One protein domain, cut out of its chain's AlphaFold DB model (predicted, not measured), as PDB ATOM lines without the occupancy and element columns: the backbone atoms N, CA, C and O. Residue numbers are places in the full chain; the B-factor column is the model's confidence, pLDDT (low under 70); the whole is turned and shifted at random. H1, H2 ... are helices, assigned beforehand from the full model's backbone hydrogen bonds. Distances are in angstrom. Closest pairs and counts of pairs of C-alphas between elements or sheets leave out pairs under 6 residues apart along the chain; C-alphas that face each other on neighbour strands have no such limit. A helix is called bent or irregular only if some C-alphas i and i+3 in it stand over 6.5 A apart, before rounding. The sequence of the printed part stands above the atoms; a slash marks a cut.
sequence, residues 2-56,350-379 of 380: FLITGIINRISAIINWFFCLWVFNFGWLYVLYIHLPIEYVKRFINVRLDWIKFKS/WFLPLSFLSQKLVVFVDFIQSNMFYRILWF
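This is residues 2 to 56 and 350 to 379 of the 380 residues of the protein "Hypothetical protein" of Meloidogyne enterolobii (UniProt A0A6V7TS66). One long helix, H1, bends into a wide V of arms H1a and H1b, and a shorter helix, H2, spans the bend. Residues 2 to 12 and 44 to 56 stick out. The printed part has 85 residues with two named helices, H1 then H2: all helix, an extended rod of 68 by 23 by 20 A, radius of gyration of the C-alphas 19.6 A.

Look first at H1, residues 2 to 55, assigned as one helix by its hydrogen bonds but bent: C-alphas 25 and 28 are 7.5 A apart. Its arms H1a, residues 2 to 25, and H1b, residues 28 to 55, stand at a steep tilt of 64 degrees. H1b is irregular, with C-alphas 33 and 36 6.6 A apart. H2, residues 356 to 376, touches H1a with residues 365 to 369 alone, opposite ways at a steep tilt of 48 degrees; the closest C-alphas, of Cys 20 and Gln 369, are 7.1 A apart. H1b and H2 are close but not clearly touching, the closest C-alphas, of His 35 and Ser 358, 7.5 A apart. Each O i to N i+4 pair is within hydrogen-bond range in H1a, 22 of 24 in H1b and 13 of 17 in H2.

Find C-alpha 2 at (-50.094, -8.217, -1.149); H1a runs 34.6 A from there, and H1b 38.1 A. H2 runs 30.6 A to C-alpha 376 at (-29.610, -6.761, 1.821).

Residues 57 to 349 are not printed; C-alphas 56 and 350 are 28.5 A apart across the cut. Look for pLDDT under 70 at residues 2 to 5, 20 to 21, 23 to 25 and 355 to 379.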
ATOM      1  N   PHE A   2     -51.513  -7.800  -1.126       54.47
ATOM      2  CA  PHE A   2     -50.094  -8.217  -1.149       54.47
ATOM      3  C   PHE A   2     -49.127  -7.241  -1.859       54.47
ATOM      4  O   PHE A   2     -48.005  -7.044  -1.407       54.47
ATOM      5  N   LEU A   3     -49.563  -6.562  -2.927       57.09
ATOM      6  CA  LEU A   3     -48.734  -5.561  -3.626       57.09
ATOM      7  C   LEU A   3     -48.505  -4.285  -2.796       57.09
ATOM      8  O   LEU A   3     -47.394  -3.771  -2.733       57.09
ATOM      9  N   ILE A   4     -49.547  -3.807  -2.111       66.56
ATOM     10  CA  ILE A   4     -49.496  -2.594  -1.279       66.56
ATOM     11  C   ILE A   4     -48.608  -2.826  -0.049       66.56
ATOM     12  O   ILE A   4     -47.773  -1.989   0.277       66.56
ATOM     13  N   THR A   5     -48.721  -3.993   0.592       67.31
ATOM     14  CA  THR A   5     -47.839  -4.385   1.706       67.31
ATOM     15  C   THR A   5     -46.382  -4.546   1.258       67.31
ATOM     16  O   THR A   5     -45.480  -4.105   1.966       67.31
ATOM     17  N   GLY A   6     -46.130  -5.072   0.052       70.50
ATOM     18  CA  GLY A   6     -44.787  -5.128  -0.539       70.50
ATOM     19  C   GLY A   6     -44.163  -3.749  -0.797       70.50
ATOM     20  O   GLY A   6     -42.987  -3.540  -0.496       70.50
ATOM     21  N   ILE A   7     -44.949  -2.789  -1.296       72.44
ATOM     22  CA  ILE A   7     -44.499  -1.409  -1.537       72.44
ATOM     23  C   ILE A   7     -44.227  -0.680  -0.215       72.44
ATOM     24  O   ILE A   7     -43.170  -0.068  -0.070       72.44
ATOM     25  N   ILE A   8     -45.115  -0.803   0.778       74.25
ATOM     26  CA  ILE A   8     -44.927  -0.211   2.115       74.25
ATOM     27  C   ILE A   8     -43.655  -0.756   2.775       74.25
ATOM     28  O   ILE A   8     -42.866   0.017   3.319       74.25
ATOM     29  N   ASN A   9     -43.403  -2.063   2.673       72.19
ATOM     30  CA  ASN A   9     -42.193  -2.673   3.222       72.19
ATOM     31  C   ASN A   9     -40.920  -2.173   2.522       72.19
ATOM     32  O   ASN A   9     -39.925  -1.911   3.195       72.19
ATOM     33  N   ARG A  10     -40.941  -1.979   1.194       73.56
ATOM     34  CA  ARG A  10     -39.802  -1.406   0.451       73.56
ATOM     35  C   ARG A  10     -39.560   0.060   0.801       73.56
ATOM     36  O   ARG A  10     -38.416   0.439   1.024       73.56
ATOM     37  N   ILE A  11     -40.613   0.869   0.907       77.75
ATOM     38  CA  ILE A  11     -40.502   2.273   1.328       77.75
ATOM     39  C   ILE A  11     -39.961   2.354   2.759       77.75
ATOM     40  O   ILE A  11     -39.032   3.113   3.017       77.75
ATOM     41  N   SER A  12     -40.469   1.526   3.678       74.06
ATOM     42  CA  SER A  12     -39.956   1.447   5.049       74.06
ATOM     43  C   SER A  12     -38.484   1.028   5.088       74.06
ATOM     44  O   SER A  12     -37.705   1.624   5.829       74.06
ATOM     45  N   ALA A  13     -38.069   0.068   4.256       73.69
ATOM     46  CA  ALA A  13     -36.668  -0.333   4.141       73.69
ATOM     47  C   ALA A  13     -35.777   0.808   3.620       73.69
ATOM     48  O   ALA A  13     -34.705   1.032   4.175       73.69
ATOM     49  N   ILE A  14     -36.232   1.567   2.617       76.88
ATOM     50  CA  ILE A  14     -35.506   2.725   2.072       76.88
ATOM     51  C   ILE A  14     -35.397   3.846   3.114       76.88
ATOM     52  O   ILE A  14     -34.314   4.388   3.318       76.88
ATOM     53  N   ILE A  15     -36.485   4.169   3.820       78.00
ATOM     54  CA  ILE A  15     -36.479   5.173   4.897       78.00
ATOM     55  C   ILE A  15     -35.530   4.743   6.020       78.00
ATOM     56  O   ILE A  15     -34.701   5.536   6.459       78.00
ATOM     57  N   ASN A  16     -35.602   3.479   6.447       71.88
ATOM     58  CA  ASN A  16     -34.687   2.932   7.447       71.88
ATOM     59  C   ASN A  16     -33.234   2.974   6.963       71.88
ATOM     60  O   ASN A  16     -32.345   3.270   7.758       71.88
ATOM     61  N   TRP A  17     -32.979   2.728   5.676       72.62
ATOM     62  CA  TRP A  17     -31.646   2.820   5.087       72.62
ATOM     63  C   TRP A  17     -31.106   4.252   5.111       72.62
ATOM     64  O   TRP A  17     -30.014   4.465   5.635       72.62
ATOM     65  N   PHE A  18     -31.876   5.241   4.642       76.38
ATOM     66  CA  PHE A  18     -31.487   6.655   4.714       76.38
ATOM     67  C   PHE A  18     -31.267   7.112   6.156       76.38
ATOM     68  O   PHE A  18     -30.285   7.794   6.440       76.38
ATOM     69  N   PHE A  19     -32.137   6.698   7.078       73.62
ATOM     70  CA  PHE A  19     -31.972   6.975   8.500       73.62
ATOM     71  C   PHE A  19     -30.672   6.364   9.042       73.62
ATOM     72  O   PHE A  19     -29.888   7.065   9.673       73.62
ATOM     73  N   CYS A  20     -30.382   5.095   8.745       65.31
ATOM     74  CA  CYS A  20     -29.140   4.447   9.172       65.31
ATOM     75  C   CYS A  20     -27.899   5.107   8.558       65.31
ATOM     76  O   CYS A  20     -26.911   5.298   9.260       65.31
ATOM     77  N   LEU A  21     -27.951   5.499   7.281       68.69
ATOM     78  CA  LEU A  21     -26.866   6.205   6.597       68.69
ATOM     79  C   LEU A  21     -26.623   7.592   7.214       68.69
ATOM     80  O   LEU A  21     -25.478   8.017   7.377       68.69
ATOM     81  N   TRP A  22     -27.694   8.295   7.585       71.50
ATOM     82  CA  TRP A  22     -27.607   9.576   8.277       71.50
ATOM     83  C   TRP A  22     -27.000   9.408   9.671       71.50
ATOM     84  O   TRP A  22     -26.061  10.117  10.022       71.50
ATOM     85  N   VAL A  23     -27.453   8.416  10.441       68.81
ATOM     86  CA  VAL A  23     -26.880   8.112  11.757       68.81
ATOM     87  C   VAL A  23     -25.415   7.648  11.639       68.81
ATOM     88  O   VAL A  23     -24.605   8.022  12.478       68.81
ATOM     89  N   PHE A  24     -25.028   6.921  10.589       64.81
ATOM     90  CA  PHE A  24     -23.631   6.544  10.337       64.81
ATOM     91  C   PHE A  24     -22.734   7.771  10.114       64.81
ATOM     92  O   PHE A  24     -21.688   7.911  10.742       64.81
ATOM     93  N   ASN A  25     -23.162   8.701   9.256       69.88
ATOM     94  CA  ASN A  25     -22.345   9.864   8.899       69.88
ATOM     95  C   ASN A  25     -22.392  10.993   9.941       69.88
ATOM     96  O   ASN A  25     -21.426  11.745  10.081       69.88
ATOM     97  N   PHE A  26     -23.499  11.120  10.680       74.56
ATOM     98  CA  PHE A  26     -23.779  12.264  11.553       74.56
ATOM     99  C   PHE A  26     -24.105  11.886  13.003       74.56
ATOM    100  O   PHE A  26     -24.233  12.772  13.845       74.56
ATOM    101  N   GLY A  27     -24.190  10.601  13.354       71.19
ATOM    102  CA  GLY A  27     -24.490  10.151  14.721       71.19
ATOM    103  C   GLY A  27     -23.461  10.622  15.748       71.19
ATOM    104  O   GLY A  27     -23.807  10.920  16.892       71.19
ATOM    105  N   TRP A  28     -22.209  10.816  15.330       75.06
ATOM    106  CA  TRP A  28     -21.182  11.416  16.176       75.06
ATOM    107  C   TRP A  28     -21.505  12.865  16.579       75.06
ATOM    108  O   TRP A  28     -21.098  13.272  17.664       75.06
ATOM    109  N   LEU A  29     -22.261  13.634  15.777       80.81
ATOM    110  CA  LEU A  29     -22.724  14.979  16.153       80.81
ATOM    111  C   LEU A  29     -23.688  14.895  17.337       80.81
ATOM    112  O   LEU A  29     -23.557  15.654  18.292       80.81
ATOM    113  N   TYR A  30     -24.617  13.940  17.312       79.25
ATOM    114  CA  TYR A  30     -25.528  13.697  18.430       79.25
ATOM    115  C   TYR A  30     -24.763  13.283  19.696       79.25
ATOM    116  O   TYR A  30     -24.996  13.822  20.782       79.25
ATOM    117  N   VAL A  31     -23.781  12.386  19.551       77.50
ATOM    118  CA  VAL A  31     -22.903  11.997  20.662       77.50
ATOM    119  C   VAL A  31     -22.152  13.210  21.217       77.50
ATOM    120  O   VAL A  31     -22.072  13.382  22.432       77.50
ATOM    121  N   LEU A  32     -21.635  14.063  20.334       79.44
ATOM    122  CA  LEU A  32     -20.776  15.185  20.685       79.44
ATOM    123  C   LEU A  32     -21.523  16.358  21.319       79.44
ATOM    124  O   LEU A  32     -21.063  16.884  22.328       79.44
ATOM    125  N   TYR A  33     -22.663  16.753  20.758       82.19
ATOM    126  CA  TYR A  33     -23.397  17.943  21.191       82.19
ATOM    127  C   TYR A  33     -24.451  17.666  22.261       82.19
ATOM    128  O   TYR A  33     -24.799  18.578  23.007       82.19
ATOM    129  N   ILE A  34     -24.963  16.435  22.365       83.44
ATOM    130  CA  ILE A  34     -26.042  16.106  23.308       83.44
ATOM    131  C   ILE A  34     -25.550  15.136  24.377       83.44
ATOM    132  O   ILE A  34     -25.593  15.453  25.567       83.44
ATOM    133  N   HIS A  35     -25.043  13.964  23.991       79.38
ATOM    134  CA  HIS A  35     -24.707  12.943  24.986       79.38
ATOM    135  C   HIS A  35     -23.488  13.286  25.842       79.38
ATOM    136  O   HIS A  35     -23.564  13.152  27.062       79.38
ATOM    137  N   LEU A  36     -22.380  13.719  25.235       83.25
ATOM    138  CA  LEU A  36     -21.147  14.046  25.957       83.25
ATOM    139  C   LEU A  36     -21.375  15.124  27.037       83.25
ATOM    140  O   LEU A  36     -20.969  14.891  28.180       83.25
ATOM    141  N   PRO A  37     -22.070  16.247  26.754       87.94
ATOM    142  CA  PRO A  37     -22.403  17.234  27.777       87.94
ATOM    143  C   PRO A  37     -23.293  16.688  28.894       87.94
ATOM    144  O   PRO A  37     -22.989  16.900  30.069       87.94
ATOM    145  N   ILE A  38     -24.353  15.944  28.557       87.31
ATOM    146  CA  ILE A  38     -25.267  15.362  29.554       87.31
ATOM    147  C   ILE A  38     -24.513  14.411  30.491       87.31
ATOM    148  O   ILE A  38     -24.665  14.486  31.711       87.31
ATOM    149  N   GLU A  39     -23.683  13.525  29.941       84.56
ATOM    150  CA  GLU A  39     -22.907  12.570  30.734       84.56
ATOM    151  C   GLU A  39     -21.853  13.263  31.597       84.56
ATOM    152  O   GLU A  39     -21.672  12.895  32.759       84.56
ATOM    153  N   TYR A  40     -21.206  14.310  31.084       87.88
ATOM    154  CA  TYR A  40     -20.283  15.113  31.875       87.88
ATOM    155  C   TYR A  40     -20.976  15.766  33.073       87.88
ATOM    156  O   TYR A  40     -20.461  15.680  34.189       87.88
ATOM    157  N   VAL A  41     -22.158  16.359  32.875       90.50
ATOM    158  CA  VAL A  41     -22.944  16.965  33.961       90.50
ATOM    159  C   VAL A  41     -23.355  15.908  34.987       90.50
ATOM    160  O   VAL A  41     -23.123  16.099  36.181       90.50
ATOM    161  N   LYS A  42     -23.886  14.759  34.547       88.81
ATOM    162  CA  LYS A  42     -24.228  13.643  35.445       88.81
ATOM    163  C   LYS A  42     -23.022  13.180  36.252       88.81
ATOM    164  O   LYS A  42     -23.120  13.030  37.467       88.81
ATOM    165  N   ARG A  43     -21.874  12.978  35.601       88.50
ATOM    166  CA  ARG A  43     -20.633  12.569  36.265       88.50
ATOM    167  C   ARG A  43     -20.181  13.617  37.272       88.50
ATOM    168  O   ARG A  43     -19.840  13.256  38.392       88.50
ATOM    169  N   PHE A  44     -20.197  14.895  36.901       90.75
ATOM    170  CA  PHE A  44     -19.828  15.986  37.797       90.75
ATOM    171  C   PHE A  44     -20.704  15.988  39.057       90.75
ATOM    172  O   PHE A  44     -20.174  16.015  40.168       90.75
ATOM    173  N   ILE A  45     -22.025  15.877  38.894       92.75
ATOM    174  CA  ILE A  45     -22.977  15.787  40.008       92.75
ATOM    175  C   ILE A  45     -22.696  14.539  40.856       92.75
ATOM    176  O   ILE A  45     -22.527  14.653  42.068       92.75
ATOM    177  N   ASN A  46     -22.577  13.363  40.237       90.62
ATOM    178  CA  ASN A  46     -22.355  12.100  40.945       90.62
ATOM    179  C   ASN A  46     -21.048  12.107  41.742       90.62
ATOM    180  O   ASN A  46     -21.053  11.750  42.913       90.62
ATOM    181  N   VAL A  47     -19.947  12.599  41.164       91.31
ATOM    182  CA  VAL A  47     -18.654  12.719  41.857       91.31
ATOM    183  C   VAL A  47     -18.778  13.582  43.114       91.31
ATOM    184  O   VAL A  47     -18.222  13.235  44.158       91.31
ATOM    185  N   ARG A  48     -19.522  14.693  43.035       93.12
ATOM    186  CA  ARG A  48     -19.768  15.580  44.181       93.12
ATOM    187  C   ARG A  48     -20.651  14.914  45.230       93.12
ATOM    188  O   ARG A  48     -20.314  14.958  46.410       93.12
ATOM    189  N   LEU A  49     -21.733  14.262  44.811       91.88
ATOM    190  CA  LEU A  49     -22.620  13.525  45.711       91.88
ATOM    191  C   LEU A  49     -21.887  12.381  46.417       91.88
ATOM    192  O   LEU A  49     -22.054  12.214  47.620       91.88
ATOM    193  N   ASP A  50     -21.054  11.626  45.707       91.44
ATOM    194  CA  ASP A  50     -20.236  10.553  46.276       91.44
ATOM    195  C   ASP A  50     -19.281  11.087  47.340       91.44
ATOM    196  O   ASP A  50     -19.152  10.498  48.411       91.44
ATOM    197  N   TRP A  51     -18.633  12.221  47.060       91.38
ATOM    198  CA  TRP A  51     -17.729  12.868  48.005       91.38
ATOM    199  C   TRP A  51     -18.461  13.322  49.272       91.38
ATOM    200  O   TRP A  51     -17.983  13.052  50.374       91.38
ATOM    201  N   ILE A  52     -19.647  13.929  49.133       91.81
ATOM    202  CA  ILE A  52     -20.506  14.309  50.267       91.81
ATOM    203  C   ILE A  52     -20.916  13.063  51.061       91.81
ATOM    204  O   ILE A  52     -20.718  13.009  52.272       91.81
ATOM    205  N   LYS A  53     -21.427  12.023  50.390       91.06
ATOM    206  CA  LYS A  53     -21.848  10.761  51.022       91.06
ATOM    207  C   LYS A  53     -20.725  10.100  51.808       91.06
ATOM    208  O   LYS A  53     -20.970   9.599  52.905       91.06
ATOM    209  N   PHE A  54     -19.519  10.098  51.243       89.94
ATOM    210  CA  PHE A  54     -18.332   9.547  51.878       89.94
ATOM    211  C   PHE A  54     -17.918  10.371  53.102       89.94
ATOM    212  O   PHE A  54     -17.744   9.810  54.180       89.94
ATOM    213  N   LYS A  55     -17.829  11.702  52.975       89.69
ATOM    214  CA  LYS A  55     -17.435  12.590  54.082       89.69
ATOM    215  C   LYS A  55     -18.439  12.611  55.232       89.69
ATOM    216  O   LYS A  55     -18.024  12.648  56.383       89.69
ATOM    217  N   SER A  56     -19.733  12.545  54.936       88.94
ATOM    218  CA  SER A  56     -20.803  12.529  55.938       88.94
ATOM    219  C   SER A  56     -21.123  11.130  56.479       88.94
ATOM    220  O   SER A  56     -22.104  10.978  57.201       88.94
ATOM    221  N   TRP A 350     -12.430  16.832  27.554       85.94
ATOM    222  CA  TRP A 350     -12.804  16.970  28.959       85.94
ATOM    223  C   TRP A 350     -14.146  16.272  29.233       85.94
ATOM    224  O   TRP A 350     -14.415  15.870  30.365       85.94
ATOM    225  N   PHE A 351     -14.970  16.081  28.190       83.94
ATOM    226  CA  PHE A 351     -16.219  15.325  28.277       83.94
ATOM    227  C   PHE A 351     -15.979  13.823  28.511       83.94
ATOM    228  O   PHE A 351     -16.799  13.150  29.130       83.94
ATOM    229  N   LEU A 352     -14.828  13.287  28.094       84.25
ATOM    230  CA  LEU A 352     -14.467  11.887  28.331       84.25
ATOM    231  C   LEU A 352     -14.053  11.622  29.790       84.25
ATOM    232  O   LEU A 352     -13.681  12.563  30.495       84.25
ATOM    233  N   PRO A 353     -14.085  10.358  30.262       80.44
ATOM    234  CA  PRO A 353     -14.630   9.147  29.615       80.44
ATOM    235  C   PRO A 353     -16.161   9.150  29.465       80.44
ATOM    236  O   PRO A 353     -16.866   9.741  30.280       80.44
ATOM    237  N   LEU A 354     -16.675   8.447  28.452       73.19
ATOM    238  CA  LEU A 354     -18.101   8.100  28.363       73.19
ATOM    239  C   LEU A 354     -18.443   7.018  29.400       73.19
ATOM    240  O   LEU A 354     -17.627   6.125  29.633       73.19
ATOM    241  N   SER A 355     -19.646   7.061  29.979       68.38
ATOM    242  CA  SER A 355     -20.166   5.938  30.772       68.38
ATOM    243  C   SER A 355     -20.400   4.718  29.874       68.38
ATOM    244  O   SER A 355     -20.702   4.864  28.683       68.38
ATOM    245  N   PHE A 356     -20.290   3.505  30.424       63.62
ATOM    246  CA  PHE A 356     -20.567   2.282  29.653       63.62
ATOM    247  C   PHE A 356     -21.990   2.262  29.081       63.62
ATOM    248  O   PHE A 356     -22.233   1.756  27.985       63.62
ATOM    249  N   LEU A 357     -22.938   2.842  29.822       56.53
ATOM    250  CA  LEU A 357     -24.352   2.914  29.464       56.53
ATOM    251  C   LEU A 357     -24.567   3.667  28.144       56.53
ATOM    252  O   LEU A 357     -25.286   3.202  27.260       56.53
ATOM    253  N   SER A 358     -23.915   4.822  28.004       57.22
ATOM    254  CA  SER A 358     -24.019   5.672  26.818       57.22
ATOM    255  C   SER A 358     -23.330   5.065  25.603       57.22
ATOM    256  O   SER A 358     -23.705   5.369  24.477       57.22
ATOM    257  N   GLN A 359     -22.366   4.169  25.811       55.44
ATOM    258  CA  GLN A 359     -21.647   3.505  24.724       55.44
ATOM    259  C   GLN A 359     -22.508   2.453  24.025       55.44
ATOM    260  O   GLN A 359     -22.405   2.311  22.814       55.44
ATOM    261  N   LYS A 360     -23.427   1.775  24.728       56.44
ATOM    262  CA  LYS A 360     -24.385   0.858  24.086       56.44
ATOM    263  C   LYS A 360     -25.289   1.534  23.071       56.44
ATOM    264  O   LYS A 360     -25.613   0.917  22.067       56.44
ATOM    265  N   LEU A 361     -25.693   2.773  23.338       54.09
ATOM    266  CA  LEU A 361     -26.469   3.576  22.395       54.09
ATOM    267  C   LEU A 361     -25.688   3.804  21.096       54.09
ATOM    268  O   LEU A 361     -26.282   3.763  20.026       54.09
ATOM    269  N   VAL A 362     -24.362   3.947  21.183       52.81
ATOM    270  CA  VAL A 362     -23.500   4.137  20.011       52.81
ATOM    271  C   VAL A 362     -23.119   2.812  19.339       52.81
ATOM    272  O   VAL A 362     -23.196   2.702  18.127       52.81
ATOM    273  N   VAL A 363     -22.814   1.747  20.084       51.72
ATOM    274  CA  VAL A 363     -22.528   0.437  19.463       51.72
ATOM    275  C   VAL A 363     -23.800  -0.216  18.903       51.72
ATOM    276  O   VAL A 363     -23.732  -1.000  17.968       51.72
ATOM    277  N   PHE A 364     -24.989   0.115  19.417       50.50
ATOM    278  CA  PHE A 364     -26.259  -0.273  18.792       50.50
ATOM    279  C   PHE A 364     -26.425   0.364  17.409       50.50
ATOM    280  O   PHE A 364     -26.905  -0.299  16.489       50.50
ATOM    281  N   VAL A 365     -25.977   1.612  17.257       49.06
ATOM    282  CA  VAL A 365     -25.874   2.263  15.951       49.06
ATOM    283  C   VAL A 365     -24.921   1.472  15.051       49.06
ATOM    284  O   VAL A 365     -25.311   1.167  13.928       49.06
ATOM    285  N   ASP A 366     -23.767   1.024  15.557       46.22
ATOM    286  CA  ASP A 366     -22.805   0.218  14.784       46.22
ATOM    287  C   ASP A 366     -23.283  -1.206  14.443       46.22
ATOM    288  O   ASP A 366     -23.085  -1.710  13.341       46.22
ATOM    289  N   PHE A 367     -24.003  -1.868  15.345       48.12
ATOM    290  CA  PHE A 367     -24.507  -3.226  15.134       48.12
ATOM    291  C   PHE A 367     -25.683  -3.288  14.146       48.12
ATOM    292  O   PHE A 367     -25.804  -4.254  13.384       48.12
ATOM    293  N   ILE A 368     -26.546  -2.263  14.125       48.34
ATOM    294  CA  ILE A 368     -27.567  -2.117  13.074       48.34
ATOM    295  C   ILE A 368     -26.897  -2.016  11.695       48.34
ATOM    296  O   ILE A 368     -27.412  -2.596  10.734       48.34
ATOM    297  N   GLN A 369     -25.731  -1.362  11.600       48.84
ATOM    298  CA  GLN A 369     -24.994  -1.195  10.341       48.84
ATOM    299  C   GLN A 369     -24.546  -2.536   9.742       48.84
ATOM    300  O   GLN A 369     -24.755  -2.763   8.552       48.84
ATOM    301  N   SER A 370     -23.967  -3.447  10.536       46.75
ATOM    302  CA  SER A 370     -23.420  -4.707  10.002       46.75
ATOM    303  C   SER A 370     -24.516  -5.692   9.580       46.75
ATOM    304  O   SER A 370     -24.446  -6.281   8.504       46.75
ATOM    305  N   ASN A 371     -25.567  -5.856  10.390       44.66
ATOM    306  CA  ASN A 371     -26.610  -6.855  10.123       44.66
ATOM    307  C   ASN A 371     -27.579  -6.464   8.995       44.66
ATOM    308  O   ASN A 371     -28.127  -7.354   8.342       44.66
ATOM    309  N   MET A 372     -27.799  -5.171   8.730       45.72
ATOM    310  CA  MET A 372     -28.579  -4.764   7.553       45.72
ATOM    311  C   MET A 372     -27.815  -4.983   6.249       45.72
ATOM    312  O   MET A 372     -28.422  -5.431   5.279       45.72
ATOM    313  N   PHE A 373     -26.505  -4.717   6.225       42.53
ATOM    314  CA  PHE A 373     -25.684  -4.917   5.027       42.53
ATOM    315  C   PHE A 373     -25.730  -6.384   4.565       42.53
ATOM    316  O   PHE A 373     -25.970  -6.657   3.392       42.53
ATOM    317  N   TYR A 374     -25.638  -7.334   5.508       40.34
ATOM    318  CA  TYR A 374     -25.783  -8.769   5.230       40.34
ATOM    319  C   TYR A 374     -27.201  -9.189   4.823       40.34
ATOM    320  O   TYR A 374     -27.354 -10.059   3.971       40.34
ATOM    321  N   ARG A 375     -28.251  -8.582   5.396       38.22
ATOM    322  CA  ARG A 375     -29.644  -8.897   5.026       38.22
ATOM    323  C   ARG A 375     -30.029  -8.386   3.639       38.22
ATOM    324  O   ARG A 375     -30.919  -8.964   3.030       38.22
ATOM    325  N   ILE A 376     -29.374  -7.333   3.153       42.78
ATOM    326  CA  ILE A 376     -29.610  -6.761   1.821       42.78
ATOM    327  C   ILE A 376     -28.798  -7.497   0.750       42.78
ATOM    328  O   ILE A 376     -29.333  -7.737  -0.321       42.78
ATOM    329  N   LEU A 377     -27.575  -7.949   1.049       38.09
ATOM    330  CA  LEU A 377     -26.800  -8.836   0.158       38.09
ATOM    331  C   LEU A 377     -27.453 -10.209  -0.074       38.09
ATOM    332  O   LEU A 377     -27.048 -10.933  -0.969       38.09
ATOM    333  N   TRP A 378     -28.427 -10.573   0.761       33.41
ATOM    334  CA  TRP A 378     -29.277 -11.755   0.592       33.41
ATOM    335  C   TRP A 378     -30.595 -11.452  -0.146       33.41
ATOM    336  O   TRP A 378     -31.341 -12.373  -0.469       33.41
ATOM    337  N   PHE A 379     -30.922 -10.169  -0.328       34.06
ATOM    338  CA  PHE A 379     -32.163  -9.679  -0.942       34.06
ATOM    339  C   PHE A 379     -31.947  -9.081  -2.344       34.06
ATOM    340  O   PHE A 379     -32.907  -9.012  -3.113       34.06
TER     341      PHE A 379